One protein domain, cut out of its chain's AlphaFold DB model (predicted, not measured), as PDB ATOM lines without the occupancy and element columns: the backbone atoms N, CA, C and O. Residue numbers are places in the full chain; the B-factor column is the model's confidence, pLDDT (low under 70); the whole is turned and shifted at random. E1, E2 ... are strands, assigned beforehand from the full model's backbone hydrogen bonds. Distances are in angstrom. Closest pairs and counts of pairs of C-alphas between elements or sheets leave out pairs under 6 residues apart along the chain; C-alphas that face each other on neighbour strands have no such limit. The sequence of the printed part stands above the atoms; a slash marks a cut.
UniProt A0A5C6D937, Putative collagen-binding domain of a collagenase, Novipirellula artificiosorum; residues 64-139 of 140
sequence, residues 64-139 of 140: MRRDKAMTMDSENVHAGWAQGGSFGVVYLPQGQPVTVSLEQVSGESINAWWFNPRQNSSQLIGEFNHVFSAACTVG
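AT A GLANCE: This is residues 64 to 139 of the 140 residues of the protein "Putative collagen-binding domain of a collagenase" of Novipirellula artificiosorum (UniProt A0A5C6D937). Three small antiparallel sheets stand as walls in a triangle: a three-strand meander E1-E2-E3, a long hairpin of E5 and E6, and a short pair of E4 with E7. The walls do not join into one sheet, and the hairpin's turn, residues 116 to 121, sticks out. The printed part has 76 residues and seven named strands, E1 to E7 in order, with no named helix. Its class is all strand, though under half of the residues, 37, are in named elements. It is compact, with a radius of gyration of the C-alphas of 11.9 A and spans of 31 by 26 by 22 A.

HOW THE PARTS SIT: E1, residues 64 to 66, and E2, residues 78 to 82, form an antiparallel hairpin at 146 degrees, with N 65 and O 81 2.8 A apart. E2 forms a second hairpin with E3, residues 88 to 91, at 164 degrees, with N 89 and O 80 2.8 A apart. E4, residues 98 to 101, and E7, residues 135 to 138, are antiparallel neighbours at 151 degrees, with N 100 and O 136 3.0 A apart. E5, residues 109 to 116, and E6, residues 121 to 129, form a hairpin at 158 degrees, with N 112 and O 126 3.0 A apart. E3 and E5 are near each other, with 10 pairs of C-alphas within 10 A. E3 and E4 are only just apart, at 8.3 A.

IN THESE COORDINATES: E1 begins at C-alpha 64 (-53.258, 27.783, -30.850). E2 is 14.1 A long, E5 23.0 A and E6 24.3 A. E7 ends at C-alpha 138 (-36.578, 40.920, -27.799).

THE WHOLE: The C-alphas farthest apart, of Gln 119 and Phe 132, are 34.5 A apart. The printed part has no cut. The link E1 to E2, 11 residues, is long. The pLDDT is under 70 at residue 69, residues 71 to 75 and residues 131 to 139.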
ATOM      1  N   MET A  64     -53.571  26.380 -31.085       87.62
ATOM      2  CA  MET A  64     -53.258  27.783 -30.850       87.62
ATOM      3  C   MET A  64     -54.508  28.581 -30.468       87.62
ATOM      4  O   MET A  64     -55.596  28.413 -31.033       87.62
ATOM      5  N   ARG A  65     -54.344  29.474 -29.497       86.19
ATOM      6  CA  ARG A  65     -55.336  30.452 -29.067       86.19
ATOM      7  C   ARG A  65     -54.684  31.821 -29.056       86.19
ATOM      8  O   ARG A  65     -53.530  31.956 -28.654       86.19
ATOM      9  N   ARG A  66     -55.420  32.822 -29.539       84.69
ATOM     10  CA  ARG A  66     -54.986  34.211 -29.447       84.69
ATOM     11  C   ARG A  66     -54.902  34.594 -27.985       84.69
ATOM     12  O   ARG A  66     -55.841  34.323 -27.240       84.69
ATOM     13  N   ASP A  67     -53.851  35.316 -27.644       81.50
ATOM     14  CA  ASP A  67     -53.824  36.020 -26.387       81.50
ATOM     15  C   ASP A  67     -53.151  37.374 -26.484       81.50
ATOM     16  O   ASP A  67     -52.070  37.533 -27.043       81.50
ATOM     17  N   LYS A  68     -53.841  38.352 -25.908       72.00
ATOM     18  CA  LYS A  68     -53.347  39.711 -25.776       72.00
ATOM     19  C   LYS A  68     -52.534  39.900 -24.496       72.00
ATOM     20  O   LYS A  68     -51.699  40.789 -24.487       72.00
ATOM     21  N   ALA A  69     -52.754  39.102 -23.446       69.06
ATOM     22  CA  ALA A  69     -52.019  39.230 -22.186       69.06
ATOM     23  C   ALA A  69     -50.554  38.760 -22.294       69.06
ATOM     24  O   ALA A  69     -49.715  39.184 -21.505       69.06
ATOM     25  N   MET A  70     -50.223  37.937 -23.296       70.75
ATOM     26  CA  MET A  70     -48.868  37.448 -23.554       70.75
ATOM     27  C   MET A  70     -47.892  38.578 -23.885       70.75
ATOM     28  O   MET A  70     -46.694  38.448 -23.637       70.75
ATOM     29  N   THR A  71     -48.386  39.666 -24.471       69.62
ATOM     30  CA  THR A  71     -47.570  40.793 -24.920       69.62
ATOM     31  C   THR A  71     -47.918  42.018 -24.105       69.62
ATOM     32  O   THR A  71     -49.072  42.436 -24.085       69.62
ATOM     33  N   MET A  72     -46.914  42.613 -23.467       66.12
ATOM     34  CA  MET A  72     -47.103  43.844 -22.692       66.12
ATOM     35  C   MET A  72     -47.207  45.094 -23.585       66.12
ATOM     36  O   MET A  72     -47.548  46.169 -23.097       66.12
ATOM     37  N   ASP A  73     -46.970  44.941 -24.893       63.06
ATOM     38  CA  ASP A  73     -46.879  46.032 -25.864       63.06
ATOM     39  C   ASP A  73     -48.029  46.070 -26.885       63.06
ATOM     40  O   ASP A  73     -48.483  45.037 -27.365       63.06
ATOM     41  N   SER A  74     -48.408  47.309 -27.235       62.50
ATOM     42  CA  SER A  74     -49.231  47.875 -28.334       62.50
ATOM     43  C   SER A  74     -50.295  47.040 -29.089       62.50
ATOM     44  O   SER A  74     -50.157  45.860 -29.385       62.50
ATOM     45  N   GLU A  75     -51.326  47.739 -29.584       66.38
ATOM     46  CA  GLU A  75     -52.435  47.196 -30.397       66.38
ATOM     47  C   GLU A  75     -52.018  46.455 -31.685       66.38
ATOM     48  O   GLU A  75     -52.786  45.644 -32.215       66.38
ATOM     49  N   ASN A  76     -50.805  46.711 -32.186       75.75
ATOM     50  CA  ASN A  76     -50.290  46.154 -33.440       75.75
ATOM     51  C   ASN A  76     -49.473  44.872 -33.253       75.75
ATOM     52  O   ASN A  76     -49.081  44.249 -34.241       75.75
ATOM     53  N   VAL A  77     -49.227  44.459 -32.011       80.44
ATOM     54  CA  VAL A  77     -48.652  43.151 -31.721       80.44
ATOM     55  C   VAL A  77     -49.770  42.118 -31.720       80.44
ATOM     56  O   VAL A  77     -50.885  42.336 -31.232       80.44
ATOM     57  N   HIS A  78     -49.495  40.965 -32.313       83.94
ATOM     58  CA  HIS A  78     -50.404  39.834 -32.254       83.94
ATOM     59  C   HIS A  78     -49.677  38.656 -31.640       83.94
ATOM     60  O   HIS A  78     -48.562  38.339 -32.044       83.94
ATOM     61  N   ALA A  79     -50.307  38.019 -30.665       86.50
ATOM     62  CA  ALA A  79     -49.727  36.915 -29.931       86.50
ATOM     63  C   ALA A  79     -50.731  35.773 -29.754       86.50
ATOM     64  O   ALA A  79     -51.952  35.972 -29.732       86.50
ATOM     65  N   GLY A  80     -50.198  34.561 -29.642       87.56
ATOM     66  CA  GLY A  80     -50.945  33.384 -29.232       87.56
ATOM     67  C   GLY A  80     -50.037  32.233 -28.818       87.56
ATOM     68  O   GLY A  80     -48.873  32.166 -29.215       87.56
ATOM     69  N   TRP A  81     -50.588  31.297 -28.054       87.94
ATOM     70  CA  TRP A  81     -49.912  30.067 -27.634       87.94
ATOM     71  C   TRP A  81     -50.758  28.843 -27.925       87.94
ATOM     72  O   TRP A  81     -51.975  28.917 -28.088       87.94
ATOM     73  N   ALA A  82     -50.110  27.687 -27.947       89.62
ATOM     74  CA  ALA A  82     -50.783  26.403 -27.972       89.62
ATOM     75  C   ALA A  82     -51.382  26.060 -26.609       89.62
ATOM     76  O   ALA A  82     -50.706  26.128 -25.586       89.62
ATOM     77  N   GLN A  83     -52.641  25.628 -26.596       87.50
ATOM     78  CA  GLN A  83     -53.267  25.038 -25.420       87.50
ATOM     79  C   GLN A  83     -52.387  23.903 -24.872       87.50
ATOM     80  O   GLN A  83     -52.020  22.983 -25.608       87.50
ATOM     81  N   GLY A  84     -52.055  23.982 -23.582       84.94
ATOM     82  CA  GLY A  84     -51.092  23.090 -22.928       84.94
ATOM     83  C   GLY A  84     -49.640  23.582 -22.955       84.94
ATOM     84  O   GLY A  84     -48.775  22.865 -22.482       84.94
ATOM     85  N   GLY A  85     -49.371  24.774 -23.496       87.88
ATOM     86  CA  GLY A  85     -48.100  25.485 -23.336       87.88
ATOM     87  C   GLY A  85     -46.949  25.014 -24.223       87.88
ATOM     88  O   GLY A  85     -45.830  25.479 -24.052       87.88
ATOM     89  N   SER A  86     -47.184  24.137 -25.204       89.88
ATOM     90  CA  SER A  86     -46.091  23.538 -25.991       89.88
ATOM     91  C   SER A  86     -45.297  24.527 -26.855       89.88
ATOM     92  O   SER A  86     -44.160  24.242 -27.212       89.88
ATOM     93  N   PHE A  87     -45.904  25.646 -27.270       89.44
ATOM     94  CA  PHE A  87     -45.222  26.712 -28.010       89.44
ATOM     95  C   PHE A  87     -46.041  28.011 -28.009       89.44
ATOM     96  O   PHE A  87     -47.264  27.980 -27.855       89.44
ATOM     97  N   GLY A  88     -45.366  29.133 -28.262       89.50
ATOM     98  CA  GLY A  88     -45.958  30.452 -28.494       89.50
ATOM     99  C   GLY A  88     -45.497  31.059 -29.819       89.50
ATOM    100  O   GLY A  88     -44.461  30.674 -30.365       89.50
ATOM    101  N   VAL A  89     -46.280  31.993 -30.358       89.31
ATOM    102  CA  VAL A  89     -45.920  32.807 -31.524       89.31
ATOM    103  C   VAL A  89     -46.309  34.255 -31.254       89.31
ATOM    104  O   VAL A  89     -47.450  34.543 -30.897       89.31
ATOM    105  N   VAL A  90     -45.361  35.161 -31.481       88.69
ATOM    106  CA  VAL A  90     -45.585  36.608 -31.481       88.69
ATOM    107  C   VAL A  90     -45.294  37.129 -32.877       88.69
ATOM    108  O   VAL A  90     -44.259  36.823 -33.466       88.69
ATOM    109  N   TYR A  91     -46.219  37.908 -33.418       87.19
ATOM    110  CA  TYR A  91     -46.062  38.589 -34.686       87.19
ATOM    111  C   TYR A  91     -45.900  40.090 -34.477       87.19
ATOM    112  O   TYR A  91     -46.763  40.745 -33.888       87.19
ATOM    113  N   LEU A  92     -44.803  40.611 -35.027       87.44
ATOM    114  CA  LEU A  92     -44.396  42.009 -34.966       87.44
ATOM    115  C   LEU A  92     -44.384  42.574 -36.392       87.44
ATOM    116  O   LEU A  92     -43.419  42.357 -37.128       87.44
ATOM    117  N   PRO A  93     -45.448  43.267 -36.831       81.00
ATOM    118  CA  PRO A  93     -45.511  43.774 -38.197       81.00
ATOM    119  C   PRO A  93     -44.450  44.844 -38.489       81.00
ATOM    120  O   PRO A  93     -43.996  44.936 -39.631       81.00
ATOM    121  N   GLN A  94     -44.065  45.639 -37.484       82.69
ATOM    122  CA  GLN A  94     -43.104  46.739 -37.612       82.69
ATOM    123  C   GLN A  94     -41.714  46.412 -37.041       82.69
ATOM    124  O   GLN A  94     -40.810  47.230 -37.178       82.69
ATOM    125  N   GLY A  95     -41.517  45.230 -36.445       79.38
ATOM    126  CA  GLY A  95     -40.219  44.829 -35.891       79.38
ATOM    127  C   GLY A  95     -39.794  45.600 -34.635       79.38
ATOM    128  O   GLY A  95     -38.615  45.650 -34.304       79.38
ATOM    129  N   GLN A  96     -40.748  46.230 -33.957       81.06
ATOM    130  CA  GLN A  96     -40.536  46.911 -32.688       81.06
ATOM    131  C   GLN A  96     -40.087  45.933 -31.589       81.06
ATOM    132  O   GLN A  96     -40.495  44.768 -31.626       81.06
ATOM    133  N   PRO A  97     -39.315  46.395 -30.588       81.50
ATOM    134  CA  PRO A  97     -39.069  45.611 -29.388       81.50
ATOM    135  C   PRO A  97     -40.387  45.176 -28.749       81.50
ATOM    136  O   PRO A  97     -41.356  45.936 -28.750       81.50
ATOM    137  N   VAL A  98     -40.415  43.955 -28.223       81.31
ATOM    138  CA  VAL A  98     -41.584  43.423 -27.518       81.31
ATOM    139  C   VAL A  98     -41.164  42.752 -26.226       81.31
ATOM    140  O   VAL A  98     -40.192  41.995 -26.218       81.31
ATOM    141  N   THR A  99     -41.926  42.984 -25.163       83.31
ATOM    142  CA  THR A  99     -41.839  42.204 -23.930       83.31
ATOM    143  C   THR A  99     -42.908  41.114 -23.901       83.31
ATOM    144  O   THR A  99     -44.110  41.383 -24.013       83.31
ATOM    145  N   VAL A 100     -42.459  39.867 -23.739       81.50
ATOM    146  CA  VAL A 100     -43.309  38.667 -23.756       81.50
ATOM    147  C   VAL A 100     -43.271  37.971 -22.401       81.50
ATOM    148  O   VAL A 100     -42.184  37.680 -21.897       81.50
ATOM    149  N   SER A 101     -44.446  37.678 -21.836       82.19
ATOM    150  CA  SER A 101     -44.573  36.809 -20.660       82.19
ATOM    151  C   SER A 101     -44.485  35.341 -21.075       82.19
ATOM    152  O   SER A 101     -45.240  34.880 -21.935       82.19
ATOM    153  N   LEU A 102     -43.568  34.600 -20.450       82.19
ATOM    154  CA  LEU A 102     -43.356  33.172 -20.709       82.19
ATOM    155  C   LEU A 102     -44.183  32.248 -19.802       82.19
ATOM    156  O   LEU A 102     -44.098  31.031 -19.942       82.19
ATOM    157  N   GLU A 103     -45.016  32.792 -18.909       82.38
ATOM    158  CA  GLU A 103     -45.801  32.019 -17.927       82.38
ATOM    159  C   GLU A 103     -46.680  30.932 -18.562       82.38
ATOM    160  O   GLU A 103     -46.977  29.913 -17.945       82.38
ATOM    161  N   GLN A 104     -47.084  31.144 -19.812       81.00
ATOM    162  CA  GLN A 104     -48.078  30.324 -20.506       81.00
ATOM    163  C   GLN A 104     -47.445  29.245 -21.386       81.00
ATOM    164  O   GLN A 104     -48.141  28.375 -21.912       81.00
ATOM    165  N   VAL A 105     -46.120  29.297 -21.540       84.81
ATOM    166  CA  VAL A 105     -45.321  28.261 -22.187       84.81
ATOM    167  C   VAL A 105     -44.865  27.287 -21.106       84.81
ATOM    168  O   VAL A 105     -44.366  27.689 -20.063       84.81
ATOM    169  N   SER A 106     -45.072  25.998 -21.342       84.25
ATOM    170  CA  SER A 106     -44.697  24.929 -20.421       84.25
ATOM    171  C   SER A 106     -43.268  24.461 -20.676       84.25
ATOM    172  O   SER A 106     -42.854  24.377 -21.833       84.25
ATOM    173  N   GLY A 107     -42.585  24.015 -19.626       83.56
ATOM    174  CA  GLY A 107     -41.246  23.432 -19.700       83.56
ATOM    175  C   GLY A 107     -40.258  24.226 -18.859       83.56
ATOM    176  O   GLY A 107     -40.472  25.401 -18.604       83.56
ATOM    177  N   GLU A 108     -39.189  23.577 -18.409       83.56
ATOM    178  CA  GLU A 108     -38.165  24.218 -17.569       83.56
ATOM    179  C   GLU A 108     -37.265  25.164 -18.379       83.56
ATOM    180  O   GLU A 108     -36.744  26.144 -17.848       83.56
ATOM    181  N   SER A 109     -37.135  24.887 -19.677       86.38
ATOM    182  CA  SER A 109     -36.333  25.640 -20.632       86.38
ATOM    183  C   SER A 109     -37.136  25.936 -21.902       86.38
ATOM    184  O   SER A 109     -37.846  25.077 -22.435       86.38
ATOM    185  N   ILE A 110     -37.025  27.175 -22.380       88.94
ATOM    186  CA  ILE A 110     -37.755  27.714 -23.522       88.94
ATOM    187  C   ILE A 110     -36.755  28.249 -24.544       88.94
ATOM    188  O   ILE A 110     -36.046  29.222 -24.299       88.94
ATOM    189  N   ASN A 111     -36.759  27.663 -25.740       91.00
ATOM    190  CA  ASN A 111     -35.993  28.174 -26.872       91.00
ATOM    191  C   ASN A 111     -36.784  29.247 -27.626       91.00
ATOM    192  O   ASN A 111     -37.862  28.966 -28.160       91.00
ATOM    193  N   ALA A 112     -36.226  30.451 -27.736       90.94
ATOM    194  CA  ALA A 112     -36.822  31.541 -28.501       90.94
ATOM    195  C   ALA A 112     -36.096  31.751 -29.834       90.94
ATOM    196  O   ALA A 112     -34.866  31.755 -29.906       90.94
ATOM    197  N   TRP A 113     -36.872  31.962 -30.898       91.81
ATOM    198  CA  TRP A 113     -36.369  32.133 -32.260       91.81
ATOM    199  C   TRP A 113     -37.035  33.323 -32.941       91.81
ATOM    200  O   TRP A 113     -38.257  33.469 -32.885       91.81
ATOM    201  N   TRP A 114     -36.244  34.109 -33.666       91.38
ATOM    202  CA  TRP A 114     -36.749  35.004 -34.695       91.38
ATOM    203  C   TRP A 114     -37.032  34.223 -35.968       91.38
ATOM    204  O   TRP A 114     -36.211  33.416 -36.390       91.38
ATOM    205  N   PHE A 115     -38.171  34.489 -36.602       90.44
ATOM    206  CA  PHE A 115     -38.512  33.935 -37.908       90.44
ATOM    207  C   PHE A 115     -38.826  35.065 -38.885       90.44
ATOM    208  O   PHE A 115     -39.717  35.879 -38.632       90.44
ATOM    209  N   ASN A 116     -38.118  35.105 -40.014       89.88
ATOM    210  CA  ASN A 116     -38.358  36.067 -41.081       89.88
ATOM    211  C   ASN A 116     -39.237  35.439 -42.179       89.88
ATOM    212  O   ASN A 116     -38.730  34.702 -43.038       89.88
ATOM    213  N   PRO A 117     -40.538  35.787 -42.251       85.19
ATOM    214  CA  PRO A 117     -41.456  35.203 -43.225       85.19
ATOM    215  C   PRO A 117     -41.187  35.664 -44.663       85.19
ATOM    216  O   PRO A 117     -41.826  35.158 -45.577       85.19
ATOM    217  N   ARG A 118     -40.279  36.625 -44.900       86.38
ATOM    218  CA  ARG A 118     -39.901  37.065 -46.257       86.38
ATOM    219  C   ARG A 118     -38.848  36.164 -46.893       86.38
ATOM    220  O   ARG A 118     -38.819  36.063 -48.114       86.38
ATOM    221  N   GLN A 119     -37.988  35.560 -46.074       87.56
ATOM    222  CA  GLN A 119     -36.805  34.814 -46.514       87.56
ATOM    223  C   GLN A 119     -36.816  33.340 -46.091       87.56
ATOM    224  O   GLN A 119     -35.922  32.605 -46.493       87.56
ATOM    225  N   ASN A 120     -37.813  32.907 -45.312       88.81
ATOM    226  CA  ASN A 120     -37.858  31.573 -44.706       88.81
ATOM    227  C   ASN A 120     -36.614  31.259 -43.862       88.81
ATOM    228  O   ASN A 120     -36.018  30.191 -43.979       88.81
ATOM    229  N   SER A 121     -36.187  32.224 -43.049       90.75
ATOM    230  CA  SER A 121     -35.009  32.088 -42.195       90.75
ATOM    231  C   SER A 121     -35.383  32.194 -40.724       90.75
ATOM    232  O   SER A 121     -36.271  32.963 -40.346       90.75
ATOM    233  N   SER A 122     -34.679  31.417 -39.904       91.06
ATOM    234  CA  SER A 122     -34.817  31.408 -38.451       91.06
ATOM    235  C   SER A 122     -33.483  31.759 -37.805       91.06
ATOM    236  O   SER A 122     -32.445  31.252 -38.225       91.06
ATOM    237  N   GLN A 123     -33.513  32.583 -36.764       92.31
ATOM    238  CA  GLN A 123     -32.344  32.941 -35.968       92.31
ATOM    239  C   GLN A 123     -32.634  32.654 -34.497       92.31
ATOM    240  O   GLN A 123     -33.657  33.091 -33.969       92.31
ATOM    241  N   LEU A 124     -31.747  31.908 -33.838       91.62
ATOM    242  CA  LEU A 124     -31.859  31.647 -32.406       91.62
ATOM    243  C   LEU A 124     -31.629  32.954 -31.640       91.62
ATOM    244  O   LEU A 124     -30.630  33.635 -31.866       91.62
ATOM    245  N   ILE A 125     -32.552  33.284 -30.741       89.12
ATOM    246  CA  ILE A 125     -32.383  34.377 -29.777       89.12
ATOM    247  C   ILE A 125     -31.606  33.842 -28.574       89.12
ATOM    248  O   ILE A 125     -30.644  34.456 -28.125       89.12
ATOM    249  N   GLY A 126     -32.023  32.677 -28.077       88.00
ATOM    250  CA  GLY A 126     -31.403  32.010 -26.946       88.00
ATOM    251  C   GLY A 126     -32.350  31.036 -26.257       88.00
ATOM    252  O   GLY A 126     -33.487  30.821 -26.688       88.00
ATOM    253  N   GLU A 127     -31.842  30.473 -25.170       88.19
ATOM    254  CA  GLU A 127     -32.557  29.589 -24.263       88.19
ATOM    255  C   GLU A 127     -32.876  30.352 -22.972       88.19
ATOM    256  O   GLU A 127     -32.010  31.016 -22.398       88.19
ATOM    257  N   PHE A 128     -34.128  30.285 -22.532       85.06
ATOM    258  CA  PHE A 128     -34.633  30.989 -21.360       85.06
ATOM    259  C   PHE A 128     -35.168  29.983 -20.352       85.06
ATOM    260  O   PHE A 128     -36.018  29.159 -20.684       85.06
ATOM    261  N   ASN A 129     -34.711  30.082 -19.105       81.88
ATOM    262  CA  ASN A 129     -35.276  29.285 -18.023       81.88
ATOM    263  C   ASN A 129     -36.672  29.797 -17.670       81.88
ATOM    264  O   ASN A 129     -36.912  31.008 -17.615       81.88
ATOM    265  N   HIS A 130     -37.582  28.870 -17.388       71.44
ATOM    266  CA  HIS A 130     -38.921  29.192 -16.916       71.44
ATOM    267  C   HIS A 130     -38.853  29.639 -15.459       71.44
ATOM    268  O   HIS A 130     -38.925  28.850 -14.523       71.44
ATOM    269  N   VAL A 131     -38.634  30.935 -15.262       59.88
ATOM    270  CA  VAL A 131     -38.773  31.576 -13.953       59.88
ATOM    271  C   VAL A 131     -40.172  32.180 -13.911       59.88
ATOM    272  O   VAL A 131     -40.585  32.804 -14.887       59.88
ATOM    273  N   PHE A 132     -40.889  32.017 -12.795       48.31
ATOM    274  CA  PHE A 132     -42.298  32.406 -12.566       48.31
ATOM    275  C   PHE A 132     -42.649  33.904 -12.790       48.31
ATOM    276  O   PHE A 132     -43.726  34.344 -12.413       48.31
ATOM    277  N   SER A 133     -41.759  34.693 -13.399       49.00
ATOM    278  CA  SER A 133     -41.974  36.077 -13.834       49.00
ATOM    279  C   SER A 133     -40.964  36.493 -14.923       49.00
ATOM    280  O   SER A 133     -40.338  37.553 -14.837       49.00
ATOM    281  N   ALA A 134     -40.703  35.634 -15.913       51.03
ATOM    282  CA  ALA A 134     -39.771  35.950 -16.993       51.03
ATOM    283  C   ALA A 134     -40.462  36.786 -18.086       51.03
ATOM    284  O   ALA A 134     -41.237  36.274 -18.895       51.03
ATOM    285  N   ALA A 135     -40.151  38.081 -18.098       55.47
ATOM    286  CA  ALA A 135     -40.402  38.984 -19.212       55.47
ATOM    287  C   ALA A 135     -39.153  39.014 -20.103       55.47
ATOM    288  O   ALA A 135     -38.079  39.427 -19.664       55.47
ATOM    289  N   CYS A 136     -39.278  38.556 -21.347       56.81
ATOM    290  CA  CYS A 136     -38.194  38.633 -22.322       56.81
ATOM    291  C   CYS A 136     -38.446  39.815 -23.255       56.81
ATOM    292  O   CYS A 136     -39.457  39.826 -23.960       56.81
ATOM    293  N   THR A 137     -37.547  40.802 -23.248       56.62
ATOM    294  CA  THR A 137     -37.550  41.875 -24.247       56.62
ATOM    295  C   THR A 137     -36.688  41.449 -25.416       56.62
ATOM    296  O   THR A 137     -35.477  41.285 -25.264       56.62
ATOM    297  N   VAL A 138     -37.302  41.287 -26.583       59.06
ATOM    298  CA  VAL A 138     -36.578  40.920 -27.799       59.06
ATOM    299  C   VAL A 138     -36.641  42.076 -28.790       59.06
ATOM    300  O   VAL A 138     -37.727  42.504 -29.177       59.06
ATOM    301  N   GLY A 139     -35.471  42.593 -29.171       53.00
ATOM    302  CA  GLY A 139     -35.289  43.545 -30.268       53.00
ATOM    303  C   GLY A 139     -34.725  42.846 -31.506       53.00
ATOM    304  O   GLY A 139     -34.076  41.802 -31.381       53.00
TER     305      GLY A 139